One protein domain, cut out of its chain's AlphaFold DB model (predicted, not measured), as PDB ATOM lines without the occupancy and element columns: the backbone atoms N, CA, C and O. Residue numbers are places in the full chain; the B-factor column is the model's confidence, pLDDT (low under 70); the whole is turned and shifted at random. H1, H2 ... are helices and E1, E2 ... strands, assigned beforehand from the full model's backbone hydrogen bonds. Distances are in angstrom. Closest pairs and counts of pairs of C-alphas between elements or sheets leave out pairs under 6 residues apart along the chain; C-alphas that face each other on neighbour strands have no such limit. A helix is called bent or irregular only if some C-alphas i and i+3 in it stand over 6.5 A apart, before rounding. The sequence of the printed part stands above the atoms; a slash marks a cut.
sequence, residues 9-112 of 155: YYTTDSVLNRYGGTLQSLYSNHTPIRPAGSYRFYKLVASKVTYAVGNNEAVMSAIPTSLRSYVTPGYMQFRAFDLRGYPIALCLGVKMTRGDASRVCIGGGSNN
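This is residues 9 to 112 of the 155 residues of an uncharacterized protein of Ciona savignyi (UniProt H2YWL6). A curled antiparallel sheet of five strands, like part of a barrel, runs through the middle of the domain, with E4 nearest the centre; a small two-stranded sheet, E3 and E6, sits beside E4. Short helices lie at opposite sides of the body: H1 and H2 graze the large sheet, while H3 and H4 are near the small one, and residues 31 to 44, with no named element, join H2 to E2. The printed part has 104 residues, with four named helices and seven named strands in the order E1 H1 H2 E2 H3 H4 E3 E4 E5 E6 E7. The large sheet's order is E1 E2 E4 E5 E7, and the class is mixed, helices and strands. The whole is compact, with a radius of gyration of the C-alphas of 13.2 A and spans of 34 by 34 by 20 A.

E1, residues 9 to 11, begins at C-alpha 9 (-20.662, 3.104, 46.000). H1 is residues 15 to 18 and H2 residues 23 to 30, 9.9 A long. E2, residues 45 to 53, is 23.5 A long and bends by 51 degrees at residue 50. H3 is residues 56 to 61. H4, residues 65 to 70, is irregular, with C-alphas 66 and 69 7.4 A apart. E3 is residues 71 to 73, E4 residues 75 to 81, 16.4 A long, E5 residues 87 to 91, 11.2 A long, and E6 residues 94 to 96. E7, residues 105 to 108, ends at C-alpha 108 (-25.365, -10.183, 29.561).

E2 pairs with E1 over its residues 49 to 51, with N 10 and O 50 3.0 A apart, and with E4 over its residues 45 to 48, with N 76 and O 47 2.8 A apart. E4 and E5 form a hairpin, with N 79 and O 89 2.8 A apart. E5 and E7 are antiparallel, with N 106 and O 90 2.8 A apart. E3 and E6 are antiparallel, with N 72 and O 95 2.8 A apart. The closest C-alphas of E4 and E6, those of Tyr 75 and Val 94, are 4.6 A apart. H2 and E4 are near each other. H1 and H2 are close but not clearly touching, with their closest C-alphas, Leu 16 and Leu 23, 6.8 A apart. The closest C-alphas of H3 and E3, Asn 56 and Pro 73, are 5.4 A apart. H2 and H3 are apart. In H2 and H3 every O i to N i+4 pair is within hydrogen-bond range; in H4 0 of 2 are, with 1 of 3 O i to N i+3 pairs within range, and H1 is too short for an O i to N i+4 pair.

The two C-alphas farthest apart, Ala 52 and Asn 112, are 37.5 A apart. The printed part has no cut. The link from H2 to E2, 14 residues, is long. The mean pLDDT of the printed part is 93.1, and residue 41 is under 70.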
ATOM      1  N   TYR A   9     -19.674   3.565  45.032       97.94
ATOM      2  CA  TYR A   9     -20.662   3.104  46.000       97.94
ATOM      3  C   TYR A   9     -20.466   1.623  46.309       97.94
ATOM      4  O   TYR A   9     -19.790   0.906  45.574       97.94
ATOM      5  N   TYR A  10     -21.057   1.174  47.411       97.88
ATOM      6  CA  TYR A  10     -20.972  -0.204  47.884       97.88
ATOM      7  C   TYR A  10     -22.309  -0.650  48.476       97.88
ATOM      8  O   TYR A  10     -23.098   0.165  48.955       97.88
ATOM      9  N   THR A  11     -22.572  -1.953  48.434       97.31
ATOM     10  CA  THR A  11     -23.741  -2.564  49.077       97.31
ATOM     11  C   THR A  11     -23.522  -2.698  50.580       97.31
ATOM     12  O   THR A  11     -22.406  -2.992  51.008       97.31
ATOM     13  N   THR A  12     -24.575  -2.560  51.383       89.69
ATOM     14  CA  THR A  12     -24.477  -2.593  52.859       89.69
ATOM     15  C   THR A  12     -25.067  -3.839  53.509       89.69
ATOM     16  O   THR A  12     -25.068  -3.958  54.728       89.69
ATOM     17  N   ASP A  13     -25.574  -4.778  52.716       94.25
ATOM     18  CA  ASP A  13     -26.430  -5.861  53.202       94.25
ATOM     19  C   ASP A  13     -25.851  -7.266  52.964       94.25
ATOM     20  O   ASP A  13     -26.573  -8.262  53.041       94.25
ATOM     21  N   SER A  14     -24.550  -7.351  52.669       94.62
ATOM     22  CA  SER A  14     -23.833  -8.611  52.426       94.62
ATOM     23  C   SER A  14     -24.502  -9.479  51.353       94.62
ATOM     24  O   SER A  14     -24.609 -10.698  51.497       94.62
ATOM     25  N   VAL A  15     -24.981  -8.850  50.271       95.69
ATOM     26  CA  VAL A  15     -25.727  -9.522  49.196       95.69
ATOM     27  C   VAL A  15     -25.038 -10.783  48.679       95.69
ATOM     28  O   VAL A  15     -25.717 -11.789  48.497       95.69
ATOM     29  N   LEU A  16     -23.712 -10.778  48.514       96.12
ATOM     30  CA  LEU A  16     -22.985 -11.954  48.035       96.12
ATOM     31  C   LEU A  16     -23.122 -13.137  48.997       96.12
ATOM     32  O   LEU A  16     -23.465 -14.225  48.546       96.12
ATOM     33  N   ASN A  17     -22.994 -12.934  50.313       96.00
ATOM     34  CA  ASN A  17     -23.144 -14.006  51.309       96.00
ATOM     35  C   ASN A  17     -24.525 -14.665  51.253       96.00
ATOM     36  O   ASN A  17     -24.640 -15.878  51.398       96.00
ATOM     37  N   ARG A  18     -25.580 -13.890  50.970       94.88
ATOM     38  CA  ARG A  18     -26.944 -14.427  50.819       94.88
ATOM     39  C   ARG A  18     -27.148 -15.239  49.536       94.88
ATOM     40  O   ARG A  18     -28.148 -15.941  49.426       94.88
ATOM     41  N   TYR A  19     -26.235 -15.120  48.573       96.31
ATOM     42  CA  TYR A  19     -26.326 -15.726  47.242       96.31
ATOM     43  C   TYR A  19     -25.046 -16.505  46.865       96.31
ATOM     44  O   TYR A  19     -24.613 -16.518  45.709       96.31
ATOM     45  N   GLY A  20     -24.440 -17.175  47.852       95.31
ATOM     46  CA  GLY A  20     -23.352 -18.144  47.655       95.31
ATOM     47  C   GLY A  20     -21.924 -17.591  47.767       95.31
ATOM     48  O   GLY A  20     -20.974 -18.285  47.423       95.31
ATOM     49  N   GLY A  21     -21.762 -16.357  48.239       96.19
ATOM     50  CA  GLY A  21     -20.477 -15.745  48.594       96.19
ATOM     51  C   GLY A  21     -19.747 -15.038  47.451       96.19
ATOM     52  O   GLY A  21     -18.909 -14.183  47.714       96.19
ATOM     53  N   THR A  22     -20.078 -15.315  46.186       96.75
ATOM     54  CA  THR A  22     -19.399 -14.713  45.023       96.75
ATOM     55  C   THR A  22     -20.384 -14.291  43.932       96.75
ATOM     56  O   THR A  22     -21.540 -14.713  43.906       96.75
ATOM     57  N   LEU A  23     -19.933 -13.473  42.975       96.31
ATOM     58  CA  LEU A  23     -20.726 -13.206  41.769       96.31
ATOM     59  C   LEU A  23     -20.906 -14.468  40.917       96.31
ATOM     60  O   LEU A  23     -21.972 -14.665  40.337       96.31
ATOM     61  N   GLN A  24     -19.901 -15.348  40.880       96.50
ATOM     62  CA  GLN A  24     -19.980 -16.609  40.146       96.50
ATOM     63  C   GLN A  24     -21.115 -17.491  40.680       96.50
ATOM     64  O   GLN A  24     -21.942 -17.961  39.897       96.50
ATOM     65  N   SER A  25     -21.204 -17.684  42.000       96.69
ATOM     66  CA  SER A  25     -22.292 -18.447  42.623       96.69
ATOM     67  C   SER A  25     -23.646 -17.763  42.431       96.69
ATOM     68  O   SER A  25     -24.637 -18.428  42.118       96.69
ATOM     69  N   LEU A  26     -23.686 -16.430  42.549       96.56
ATOM     70  CA  LEU A  26     -24.895 -15.632  42.359       96.56
ATOM     71  C   LEU A  26     -25.475 -15.823  40.951       96.56
ATOM     72  O   LEU A  26     -26.676 -16.079  40.810       96.56
ATOM     73  N   TYR A  27     -24.644 -15.743  39.911       95.75
ATOM     74  CA  TYR A  27     -25.096 -15.924  38.531       95.75
ATOM     75  C   TYR A  27     -25.303 -17.391  38.161       95.75
ATOM     76  O   TYR A  27     -26.184 -17.678  37.364       95.75
ATOM     77  N   SER A  28     -24.575 -18.338  38.751       94.38
ATOM     78  CA  SER A  28     -24.777 -19.761  38.439       94.38
ATOM     79  C   SER A  28     -26.075 -20.305  39.043       94.38
ATOM     80  O   SER A  28     -26.817 -21.015  38.367       94.38
ATOM     81  N   ASN A  29     -26.387 -19.926  40.289       93.81
ATOM     82  CA  ASN A  29     -27.402 -20.620  41.088       93.81
ATOM     83  C   ASN A  29     -28.650 -19.781  41.390       93.81
ATOM     84  O   ASN A  29     -29.719 -20.339  41.633       93.81
ATOM     85  N   HIS A  30     -28.545 -18.448  41.396       93.62
ATOM     86  CA  HIS A  30     -29.627 -17.583  41.889       93.62
ATOM     87  C   HIS A  30     -30.210 -16.657  40.820       93.62
ATOM     88  O   HIS A  30     -31.415 -16.396  40.814       93.62
ATOM     89  N   THR A  31     -29.377 -16.166  39.902       93.81
ATOM     90  CA  THR A  31     -29.788 -15.261  38.820       93.81
ATOM     91  C   THR A  31     -29.145 -15.636  37.479       93.81
ATOM     92  O   THR A  31     -28.437 -14.825  36.886       93.81
ATOM     93  N   PRO A  32     -29.404 -16.846  36.950       92.38
ATOM     94  CA  PRO A  32     -28.802 -17.294  35.699       92.38
ATOM     95  C   PRO A  32     -29.052 -16.330  34.543       92.38
ATOM     96  O   PRO A  32     -30.179 -15.863  34.336       92.38
ATOM     97  N   ILE A  33     -27.982 -16.068  33.786       92.81
ATOM     98  CA  ILE A  33     -27.979 -15.296  32.539       92.81
ATOM     99  C   ILE A  33     -28.522 -16.198  31.428       92.81
ATOM    100  O   ILE A  33     -27.791 -16.726  30.593       92.81
ATOM    101  N   ARG A  34     -29.833 -16.440  31.469       89.44
ATOM    102  CA  ARG A  34     -30.566 -17.214  30.463       89.44
ATOM    103  C   ARG A  34     -31.765 -16.414  29.955       89.44
ATOM    104  O   ARG A  34     -32.391 -15.727  30.766       89.44
ATOM    105  N   PRO A  35     -32.087 -16.482  28.649       88.38
ATOM    106  CA  PRO A  35     -33.309 -15.900  28.117       88.38
ATOM    107  C   PRO A  35     -34.526 -16.435  28.852       88.38
ATOM    108  O   PRO A  35     -34.594 -17.619  29.182       88.38
ATOM    109  N   ALA A  36     -35.477 -15.549  29.103       82.50
ATOM    110  CA  ALA A  36     -36.648 -15.877  29.896       82.50
ATOM    111  C   ALA A  36     -37.961 -15.755  29.099       82.50
ATOM    112  O   ALA A  36     -39.026 -16.103  29.595       82.50
ATOM    113  N   GLY A  37     -37.891 -15.294  27.843       78.50
ATOM    114  CA  GLY A  37     -39.046 -15.120  26.949       78.50
ATOM    115  C   GLY A  37     -39.946 -13.929  27.302       78.50
ATOM    116  O   GLY A  37     -40.820 -13.565  26.522       78.50
ATOM    117  N   SER A  38     -39.726 -13.292  28.456       77.00
ATOM    118  CA  SER A  38     -40.414 -12.084  28.914       77.00
ATOM    119  C   SER A  38     -39.489 -11.249  29.802       77.00
ATOM    120  O   SER A  38     -38.538 -11.768  30.380       77.00
ATOM    121  N   TYR A  39     -39.774  -9.952  29.936       75.06
ATOM    122  CA  TYR A  39     -39.117  -9.063  30.907       75.06
ATOM    123  C   TYR A  39     -39.863  -8.959  32.242       75.06
ATOM    124  O   TYR A  39     -39.404  -8.287  33.167       75.06
ATOM    125  N   ARG A  40     -41.043  -9.583  32.347       71.94
ATOM    126  CA  ARG A  40     -41.925  -9.513  33.521       71.94
ATOM    127  C   ARG A  40     -41.841 -10.794  34.349       71.94
ATOM    128  O   ARG A  40     -41.594 -11.860  33.806       71.94
ATOM    129  N   PHE A  41     -42.155 -10.679  35.642       67.81
ATOM    130  CA  PHE A  41     -42.401 -11.808  36.556       67.81
ATOM    131  C   PHE A  41     -41.173 -12.629  36.993       67.81
ATOM    132  O   PHE A  41     -41.305 -13.801  37.334       67.81
ATOM    133  N   TYR A  42     -39.987 -12.013  37.078       74.31
ATOM    134  CA  TYR A  42     -38.798 -12.670  37.639       74.31
ATOM    135  C   TYR A  42     -38.471 -12.189  39.042       74.31
ATOM    136  O   TYR A  42     -38.648 -11.018  39.380       74.31
ATOM    137  N   LYS A  43     -37.915 -13.107  39.842       81.75
ATOM    138  CA  LYS A  43     -37.324 -12.775  41.136       81.75
ATOM    139  C   LYS A  43     -36.252 -11.705  40.931       81.75
ATOM    140  O   LYS A  43     -35.243 -11.940  40.261       81.75
ATOM    141  N   LEU A  44     -36.509 -10.539  41.512       88.94
ATOM    142  CA  LEU A  44     -35.602  -9.406  41.522       88.94
ATOM    143  C   LEU A  44     -34.594  -9.604  42.651       88.94
ATOM    144  O   LEU A  44     -34.972  -9.757  43.813       88.94
ATOM    145  N   VAL A  45     -33.312  -9.590  42.304       95.44
ATOM    146  CA  VAL A  45     -32.222  -9.560  43.275       95.44
ATOM    147  C   VAL A  45     -31.579  -8.188  43.173       95.44
ATOM    148  O   VAL A  45     -30.923  -7.875  42.187       95.44
ATOM    149  N   ALA A  46     -31.803  -7.347  44.175       96.19
ATOM    150  CA  ALA A  46     -31.182  -6.035  44.262       96.19
ATOM    151  C   ALA A  46     -30.802  -5.724  45.703       96.19
ATOM    152  O   ALA A  46     -31.472  -6.158  46.639       96.19
ATOM    153  N   SER A  47     -29.740  -4.950  45.857       97.38
ATOM    154  CA  SER A  47     -29.225  -4.487  47.139       97.38
ATOM    155  C   SER A  47     -29.204  -2.964  47.164       97.38
ATOM    156  O   SER A  47     -28.987  -2.338  46.127       97.38
ATOM    157  N   LYS A  48     -29.466  -2.362  48.327       97.50
ATOM    158  CA  LYS A  48     -29.303  -0.915  48.516       97.50
ATOM    159  C   LYS A  48     -27.816  -0.568  48.531       97.50
ATOM    160  O   LYS A  48     -27.010  -1.336  49.055       97.50
ATOM    161  N   VAL A  49     -27.473   0.601  48.001       98.25
ATOM    162  CA  VAL A  49     -26.088   1.089  48.002       98.25
ATOM    163  C   VAL A  49     -25.929   2.351  48.837       98.25
ATOM    164  O   VAL A  49     -26.851   3.160  48.944       98.25
ATOM    165  N   THR A  50     -24.729   2.526  49.380       98.31
ATOM    166  CA  THR A  50     -24.259   3.774  49.985       98.31
ATOM    167  C   THR A  50     -23.184   4.376  49.090       98.31
ATOM    168  O   THR A  50     -22.275   3.667  48.652       98.31
ATOM    169  N   TYR A  51     -23.274   5.678  48.814       98.19
ATOM    170  CA  TYR A  51     -22.309   6.384  47.972       98.19
ATOM    171  C   TYR A  51     -21.132   6.905  48.795       98.19
ATOM    172  O   TYR A  51     -21.312   7.536  49.831       98.19
ATOM    173  N   ALA A  52     -19.926   6.659  48.292       97.56
ATOM    174  CA  ALA A  52     -18.707   7.347  48.702       97.56
ATOM    175  C   ALA A  52     -18.399   8.539  47.778       97.56
ATOM    176  O   ALA A  52     -17.814   9.520  48.221       97.56
ATOM    177  N   VAL A  53     -18.782   8.456  46.494       97.31
ATOM    178  CA  VAL A  53     -18.732   9.562  45.522       97.31
ATOM    179  C   VAL A  53     -19.985   9.532  44.647       97.31
ATOM    180  O   VAL A  53     -20.373   8.470  44.151       97.31
ATOM    181  N   GLY A  54     -20.580  10.710  44.443       96.62
ATOM    182  CA  GLY A  54     -21.843  10.905  43.736       96.62
ATOM    183  C   GLY A  54     -23.067  10.595  44.600       96.62
ATOM    184  O   GLY A  54     -22.970  10.480  45.820       96.62
ATOM    185  N   ASN A  55     -24.235  10.517  43.969       98.25
ATOM    186  CA  ASN A  55     -25.525  10.339  44.636       98.25
ATOM    187  C   ASN A  55     -26.589   9.828  43.648       98.25
ATOM    188  O   ASN A  55     -26.313   9.564  42.473       98.25
ATOM    189  N   ASN A  56     -27.825   9.699  44.131       98.50
ATOM    190  CA  ASN A  56     -28.958   9.260  43.323       98.50
ATOM    191  C   ASN A  56     -29.259  10.219  42.167       98.50
ATOM    192  O   ASN A  56     -29.618   9.769  41.081       98.50
ATOM    193  N   GLU A  57     -29.081  11.520  42.374       98.12
ATOM    194  CA  GLU A  57     -29.306  12.556  41.369       98.12
ATOM    195  C   GLU A  57     -28.311  12.412  40.209       98.12
ATOM    196  O   GLU A  57     -28.715  12.450  39.047       98.12
ATOM    197  N   ALA A  58     -27.035  12.149  40.506       97.12
ATOM    198  CA  ALA A  58     -25.985  11.898  39.519       97.12
ATOM    199  C   ALA A  58     -26.207  10.596  38.731       97.12
ATOM    200  O   ALA A  58     -25.886  10.520  37.544       97.12
ATOM    201  N   VAL A  59     -26.780   9.568  39.364       98.00
ATOM    202  CA  VAL A  59     -27.185   8.344  38.656       98.00
ATOM    203  C   VAL A  59     -28.373   8.630  37.736       98.00
ATOM    204  O   VAL A  59     -28.344   8.266  36.558       98.00
ATOM    205  N   MET A  60     -29.411   9.301  38.246       98.00
ATOM    206  CA  MET A  60     -30.645   9.583  37.505       98.00
ATOM    207  C   MET A  60     -30.451  10.573  36.357       98.00
ATOM    208  O   MET A  60     -31.128  10.451  35.330       98.00
ATOM    209  N   SER A  61     -29.515  11.517  36.481       97.06
ATOM    210  CA  SER A  61     -29.179  12.455  35.406       97.06
ATOM    211  C   SER A  61     -28.693  11.730  34.148       97.06
ATOM    212  O   SER A  61     -28.966  12.195  33.043       97.06
ATOM    213  N   ALA A  62     -28.090  10.547  34.303       96.94
ATOM    214  CA  ALA A  62     -27.575   9.713  33.224       96.94
ATOM    215  C   ALA A  62     -28.528   8.606  32.746       96.94
ATOM    216  O   ALA A  62     -28.184   7.838  31.846       96.94
ATOM    217  N   ILE A  63     -29.707   8.464  33.355       97.62
ATOM    218  CA  ILE A  63     -30.718   7.508  32.891       97.62
ATOM    219  C   ILE A  63     -31.438   8.086  31.662       97.62
ATOM    220  O   ILE A  63     -31.859   9.252  31.720       97.62
ATOM    221  N   PRO A  64     -31.633   7.289  30.585       96.75
ATOM    222  CA  PRO A  64     -32.403   7.706  29.419       96.75
ATOM    223  C   PRO A  64     -33.777   8.222  29.822       96.75
ATOM    224  O   PRO A  64     -34.461   7.616  30.654       96.75
ATOM    225  N   THR A  65     -34.203   9.341  29.241       96.88
ATOM    226  CA  THR A  65     -35.370  10.071  29.766       96.88
ATOM    227  C   THR A  65     -36.655   9.241  29.721       96.88
ATOM    228  O   THR A  65     -37.462   9.341  30.642       96.88
ATOM    229  N   SER A  66     -36.800   8.345  28.735       95.50
ATOM    230  CA  SER A  66     -37.963   7.450  28.610       95.50
ATOM    231  C   SER A  66     -38.055   6.360  29.686       95.50
ATOM    232  O   SER A  66     -39.120   5.775  29.866       95.50
ATOM    233  N   LEU A  67     -36.965   6.088  30.413       95.94
ATOM    234  CA  LEU A  67     -36.889   5.012  31.407       95.94
ATOM    235  C   LEU A  67     -36.860   5.514  32.852       95.94
ATOM    236  O   LEU A  67     -36.968   4.708  33.776       95.94
ATOM    237  N   ARG A  68     -36.754   6.831  33.074       96.12
ATOM    238  CA  ARG A  68     -36.642   7.421  34.423       96.12
ATOM    239  C   ARG A  68     -37.798   7.035  35.350       96.12
ATOM    240  O   ARG A  68     -37.572   6.830  36.534       96.12
ATOM    241  N   SER A  69     -39.010   6.879  34.819       95.38
ATOM    242  CA  SER A  69     -40.202   6.480  35.586       95.38
ATOM    243  C   SER A  69     -40.261   4.982  35.928       95.38
ATOM    244  O   SER A  69     -41.183   4.540  36.616       95.38
ATOM    245  N   TYR A  70     -39.311   4.184  35.434       94.62
ATOM    246  CA  TYR A  70     -39.263   2.729  35.617       94.62
ATOM    247  C   TYR A  70     -38.070   2.250  36.441       94.62
ATOM    248  O   TYR A  70     -37.990   1.066  36.777       94.62
ATOM    249  N   VAL A  71     -37.164   3.165  36.776       96.19
ATOM    250  CA  VAL A  71     -35.993   2.893  37.599       96.19
ATOM    251  C   VAL A  71     -36.162   3.516  38.981       96.19
ATOM    252  O   VAL A  71     -36.849   4.516  39.168       96.19
ATOM    253  N   THR A  72     -35.510   2.928  39.974       97.81
ATOM    254  CA  THR A  72     -35.362   3.500  41.312       97.81
ATOM    255  C   THR A  72     -33.871   3.590  41.623       97.81
ATOM    256  O   THR A  72     -33.215   2.543  41.616       97.81
ATOM    257  N   PRO A  73     -33.319   4.788  41.886       98.25
ATOM    258  CA  PRO A  73     -31.904   4.937  42.200       98.25
ATOM    259  C   PRO A  73     -31.572   4.434  43.610       98.25
ATOM    260  O   PRO A  73     -32.464   4.197  44.429       98.25
ATOM    261  N   GLY A  74     -30.281   4.262  43.889       98.06
ATOM    262  CA  GLY A  74     -29.779   3.834  45.197       98.06
ATOM    263  C   GLY A  74     -29.755   2.319  45.367       98.06
ATOM    264  O   GLY A  74     -29.817   1.817  46.491       98.06
ATOM    265  N   TYR A  75     -29.661   1.585  44.257       98.19
ATOM    266  CA  TYR A  75     -29.589   0.129  44.259       98.19
ATOM    267  C   TYR A  75     -28.510  -0.399  43.316       98.19
ATOM    268  O   TYR A  75     -28.099   0.264  42.373       98.19
ATOM    269  N   MET A  76     -28.095  -1.634  43.549       97.50
ATOM    270  CA  MET A  76     -27.387  -2.470  42.592       97.50
ATOM    271  C   MET A  76     -28.270  -3.686  42.340       97.50
ATOM    272  O   MET A  76     -28.588  -4.416  43.283       97.50
ATOM    273  N   GLN A  77     -28.724  -3.874  41.103       97.31
ATOM    274  CA  GLN A  77     -29.571  -5.008  40.733       97.31
ATOM    275  C   GLN A  77     -28.788  -6.025  39.914       97.31
ATOM    276  O   GLN A  77     -28.161  -5.693  38.913       97.31
ATOM    277  N   PHE A  78     -28.906  -7.283  40.316       96.62
ATOM    278  CA  PHE A  78     -28.299  -8.428  39.666       96.62
ATOM    279  C   PHE A  78     -29.331  -9.088  38.763       96.62
ATOM    280  O   PHE A  78     -30.371  -9.564  39.227       96.62
ATOM    281  N   ARG A  79     -29.012  -9.103  37.472       95.06
ATOM    282  CA  ARG A  79     -29.852  -9.530  36.358       95.06
ATOM    283  C   ARG A  79     -31.126  -8.692  36.164       95.06
ATOM    284  O   ARG A  79     -31.975  -8.536  37.046       95.06
ATOM    285  N   ALA A  80     -31.301  -8.227  34.939       94.56
ATOM    286  CA  ALA A  80     -32.539  -7.669  34.411       94.56
ATOM    287  C   ALA A  80     -32.768  -8.205  32.990       94.56
ATOM    288  O   ALA A  80     -31.998  -9.041  32.519       94.56
ATOM    289  N   PHE A  81     -33.826  -7.759  32.316       92.31
ATOM    290  CA  PHE A  81     -34.180  -8.251  30.987       92.31
ATOM    291  C   PHE A  81     -34.501  -7.102  30.030       92.31
ATOM    292  O   PHE A  81     -35.120  -6.115  30.430       92.31
ATOM    293  N   ASP A  82     -34.079  -7.236  28.773       90.69
ATOM    294  CA  ASP A  82     -34.552  -6.370  27.688       90.69
ATOM    295  C   ASP A  82     -36.032  -6.658  27.370       90.69
ATOM    296  O   ASP A  82     -36.614  -7.625  27.865       90.69
ATOM    297  N   LEU A  83     -36.654  -5.857  26.501       89.25
ATOM    298  CA  LEU A  83     -38.074  -6.017  26.144       89.25
ATOM    299  C   LEU A  83     -38.432  -7.377  25.513       89.25
ATOM    300  O   LEU A  83     -39.614  -7.707  25.430       89.25
ATOM    301  N   ARG A  84     -37.441  -8.162  25.079       88.12
ATOM    302  CA  ARG A  84     -37.601  -9.490  24.466       88.12
ATOM    303  C   ARG A  84     -37.212 -10.623  25.419       88.12
ATOM    304  O   ARG A  84     -37.232 -11.786  25.026       88.12
ATOM    305  N   GLY A  85     -36.891 -10.308  26.674       89.88
ATOM    306  CA  GLY A  85     -36.528 -11.296  27.683       89.88
ATOM    307  C   GLY A  85     -35.084 -11.792  27.581       89.88
ATOM    308  O   GLY A  85     -34.785 -12.854  28.130       89.88
ATOM    309  N   TYR A  86     -34.189 -11.062  26.907       91.50
ATOM    310  CA  TYR A  86     -32.754 -11.348  26.941       91.50
ATOM    311  C   TYR A  86     -32.126 -10.804  28.229       91.50
ATOM    312  O   TYR A  86     -32.396  -9.660  28.602       91.50
ATOM    313  N   PRO A  87     -31.299 -11.601  28.928       92.56
ATOM    314  CA  PRO A  87     -30.760 -11.235  30.228       92.56
ATOM    315  C   PRO A  87     -29.621 -10.216  30.097       92.56
ATOM    316  O   PRO A  87     -28.648 -10.447  29.378       92.56
ATOM    317  N   ILE A  88     -29.716  -9.137  30.868       95.12
ATOM    318  CA  ILE A  88     -28.658  -8.146  31.091       95.12
ATOM    319  C   ILE A  88     -28.089  -8.378  32.490       95.12
ATOM    320  O   ILE A  88     -28.864  -8.547  33.433       95.12
ATOM    321  N   ALA A  89     -26.769  -8.427  32.651       96.38
ATOM    322  CA  ALA A  89     -26.149  -8.986  33.855       96.38
ATOM    323  C   ALA A  89     -26.284  -8.099  35.100       96.38
ATOM    324  O   ALA A  89     -26.549  -8.616  36.192       96.38
ATOM    325  N   LEU A  90     -26.096  -6.785  34.968       97.50
ATOM    326  CA  LEU A  90     -25.928  -5.917  36.132       97.50
ATOM    327  C   LEU A  90     -26.451  -4.499  35.902       97.50
ATOM    328  O   LEU A  90     -26.038  -3.823  34.966       97.50
ATOM    329  N   CYS A  91     -27.322  -4.014  36.783       97.69
ATOM    330  CA  CYS A  91     -27.785  -2.627  36.790       97.69
ATOM    331  C   CYS A  91     -27.093  -1.856  37.913       97.69
ATOM    332  O   CYS A  91     -27.147  -2.241  39.085       97.69
ATOM    333  N   LEU A  92     -26.444  -0.761  37.535       97.19
ATOM    334  CA  LEU A  92     -25.520  -0.008  38.372       97.19
ATOM    335  C   LEU A  92     -26.165   1.287  38.864       97.19
ATOM    336  O   LEU A  92     -26.573   2.127  38.063       97.19
ATOM    337  N   GLY A  93     -26.270   1.443  40.183       97.56
ATOM    338  CA  GLY A  93     -26.870   2.616  40.828       97.56
ATOM    339  C   GLY A  93     -28.403   2.652  40.794       97.56
ATOM    340  O   GLY A  93     -29.002   3.497  41.460       97.56
ATOM    341  N   VAL A  94     -29.055   1.727  40.082       97.94
ATOM    342  CA  VAL A  94     -30.514   1.614  40.014       97.94
ATOM    343  C   VAL A  94     -31.003   0.170  40.130       97.94
ATOM    344  O   VAL A  94     -30.293  -0.786  39.816       97.94
ATOM    345  N   LYS A  95     -32.273   0.027  40.505       96.56
ATOM    346  CA  LYS A  95     -33.090  -1.157  40.222       96.56
ATOM    347  C   LYS A  95     -34.220  -0.788  39.267       96.56
ATOM    348  O   LYS A  95     -34.669   0.355  39.260       96.56
ATOM    349  N   MET A  96     -34.718  -1.754  38.511       93.38
ATOM    350  CA  MET A  96     -35.845  -1.605  37.599       93.38
ATOM    351  C   MET A  96     -36.738  -2.846  37.611       93.38
ATOM    352  O   MET A  96     -36.266  -3.975  37.746       93.38
ATOM    353  N   THR A  97     -38.043  -2.632  37.461       83.19
ATOM    354  CA  THR A  97     -39.056  -3.707  37.446       83.19
ATOM    355  C   THR A  97     -39.756  -3.855  36.097       83.19
ATOM    356  O   THR A  97     -40.445  -4.846  35.864       83.19
ATOM    357  N   ARG A  98     -39.597  -2.874  35.204       88.12
ATOM    358  CA  ARG A  98     -40.141  -2.853  33.842       88.12
ATOM    359  C   ARG A  98     -39.294  -1.946  32.949       88.12
ATOM    360  O   ARG A  98     -38.500  -1.157  33.455       88.12
ATOM    361  N   GLY A  99     -39.515  -2.025  31.641       89.12
ATOM    362  CA  GLY A  99     -38.769  -1.254  30.646       89.12
ATOM    363  C   GLY A  99     -37.576  -2.022  30.084       89.12
ATOM    364  O   GLY A  99     -37.329  -3.168  30.452       89.12
ATOM    365  N   ASP A 100     -36.864  -1.388  29.159       91.94
ATOM    366  CA  ASP A 100     -35.749  -2.001  28.442       91.94
ATOM    367  C   ASP A 100     -34.447  -1.915  29.252       91.94
ATOM    368  O   ASP A 100     -33.791  -0.869  29.282       91.94
ATOM    369  N   ALA A 101     -34.053  -3.011  29.909       93.81
ATOM    370  CA  ALA A 101     -32.829  -3.032  30.709       93.81
ATOM    371  C   ALA A 101     -31.550  -2.832  29.886       93.81
ATOM    372  O   ALA A 101     -30.537  -2.412  30.446       93.81
ATOM    373  N   SER A 102     -31.590  -3.064  28.568       93.12
ATOM    374  CA  SER A 102     -30.422  -2.894  27.693       93.12
ATOM    375  C   SER A 102     -29.893  -1.456  27.645       93.12
ATOM    376  O   SER A 102     -28.763  -1.218  27.228       93.12
ATOM    377  N   ARG A 103     -30.700  -0.487  28.087       94.00
ATOM    378  CA  ARG A 103     -30.371   0.947  28.082       94.00
ATOM    379  C   ARG A 103     -29.883   1.477  29.432       94.00
ATOM    380  O   ARG A 103     -29.611   2.667  29.567       94.00
ATOM    381  N   VAL A 104     -29.858   0.620  30.450       95.50
ATOM    382  CA  VAL A 104     -29.634   1.007  31.854       95.50
ATOM    383  C   VAL A 104     -28.592   0.119  32.521       95.50
ATOM    384  O   VAL A 104     -27.809   0.584  33.348       95.50
ATOM    385  N   CYS A 105     -28.586  -1.155  32.163       96.25
ATOM    386  CA  CYS A 105     -27.766  -2.193  32.761       96.25
ATOM    387  C   CYS A 105     -26.656  -2.607  31.776       96.25
ATOM    388  O   CYS A 105     -26.702  -2.233  30.605       96.25
ATOM    389  N   ILE A 106     -25.653  -3.337  32.259       96.62
ATOM    390  CA  ILE A 106     -24.464  -3.766  31.512       96.62
ATOM    391  C   ILE A 106     -24.321  -5.287  31.503       96.62
ATOM    392  O   ILE A 106     -24.886  -5.981  32.361       96.62
ATOM    393  N   GLY A 107     -23.499  -5.776  30.576       95.62
ATOM    394  CA  GLY A 107     -23.172  -7.181  30.376       95.62
ATOM    395  C   GLY A 107     -24.404  -8.020  30.054       95.62
ATOM    396  O   GLY A 107     -25.538  -7.551  30.073       95.62
ATOM    397  N   GLY A 108     -24.225  -9.308  29.804       92.12
ATOM    398  CA  GLY A 108     -25.365 -10.183  29.561       92.12
ATOM    399  C   GLY A 108     -25.016 -11.381  28.707       92.12
ATOM    400  O   GLY A 108     -23.851 -11.670  28.451       92.12
ATOM    401  N   GLY A 109     -26.060 -12.094  28.304       84.69
ATOM    402  CA  GLY A 109     -25.941 -13.210  27.375       84.69
ATOM    403  C   GLY A 109     -26.030 -12.753  25.922       84.69
ATOM    404  O   GLY A 109     -26.369 -11.606  25.627       84.69
ATOM    405  N   SER A 110     -25.792 -13.695  25.009       79.44
ATOM    406  CA  SER A 110     -26.062 -13.484  23.588       79.44
ATOM    407  C   SER A 110     -27.520 -13.068  23.376       79.44
ATOM    408  O   SER A 110     -28.448 -13.652  23.947       79.44
ATOM    409  N   ASN A 111     -27.709 -12.049  22.545       79.62
ATOM    410  CA  ASN A 111     -29.007 -11.622  22.059       79.62
ATOM    411  C   ASN A 111     -28.959 -11.515  20.531       79.62
ATOM    412  O   ASN A 111     -27.894 -11.392  19.931       79.62
ATOM    413  N   ASN A 112     -30.120 -11.566  19.887       78.31
ATOM    414  CA  ASN A 112     -30.223 -11.505  18.426       78.31
ATOM    415  C   ASN A 112     -30.231 -10.069  17.864       78.31
ATOM    416  O   ASN A 112     -30.586  -9.868  16.706       78.31
TER     417      ASN A 112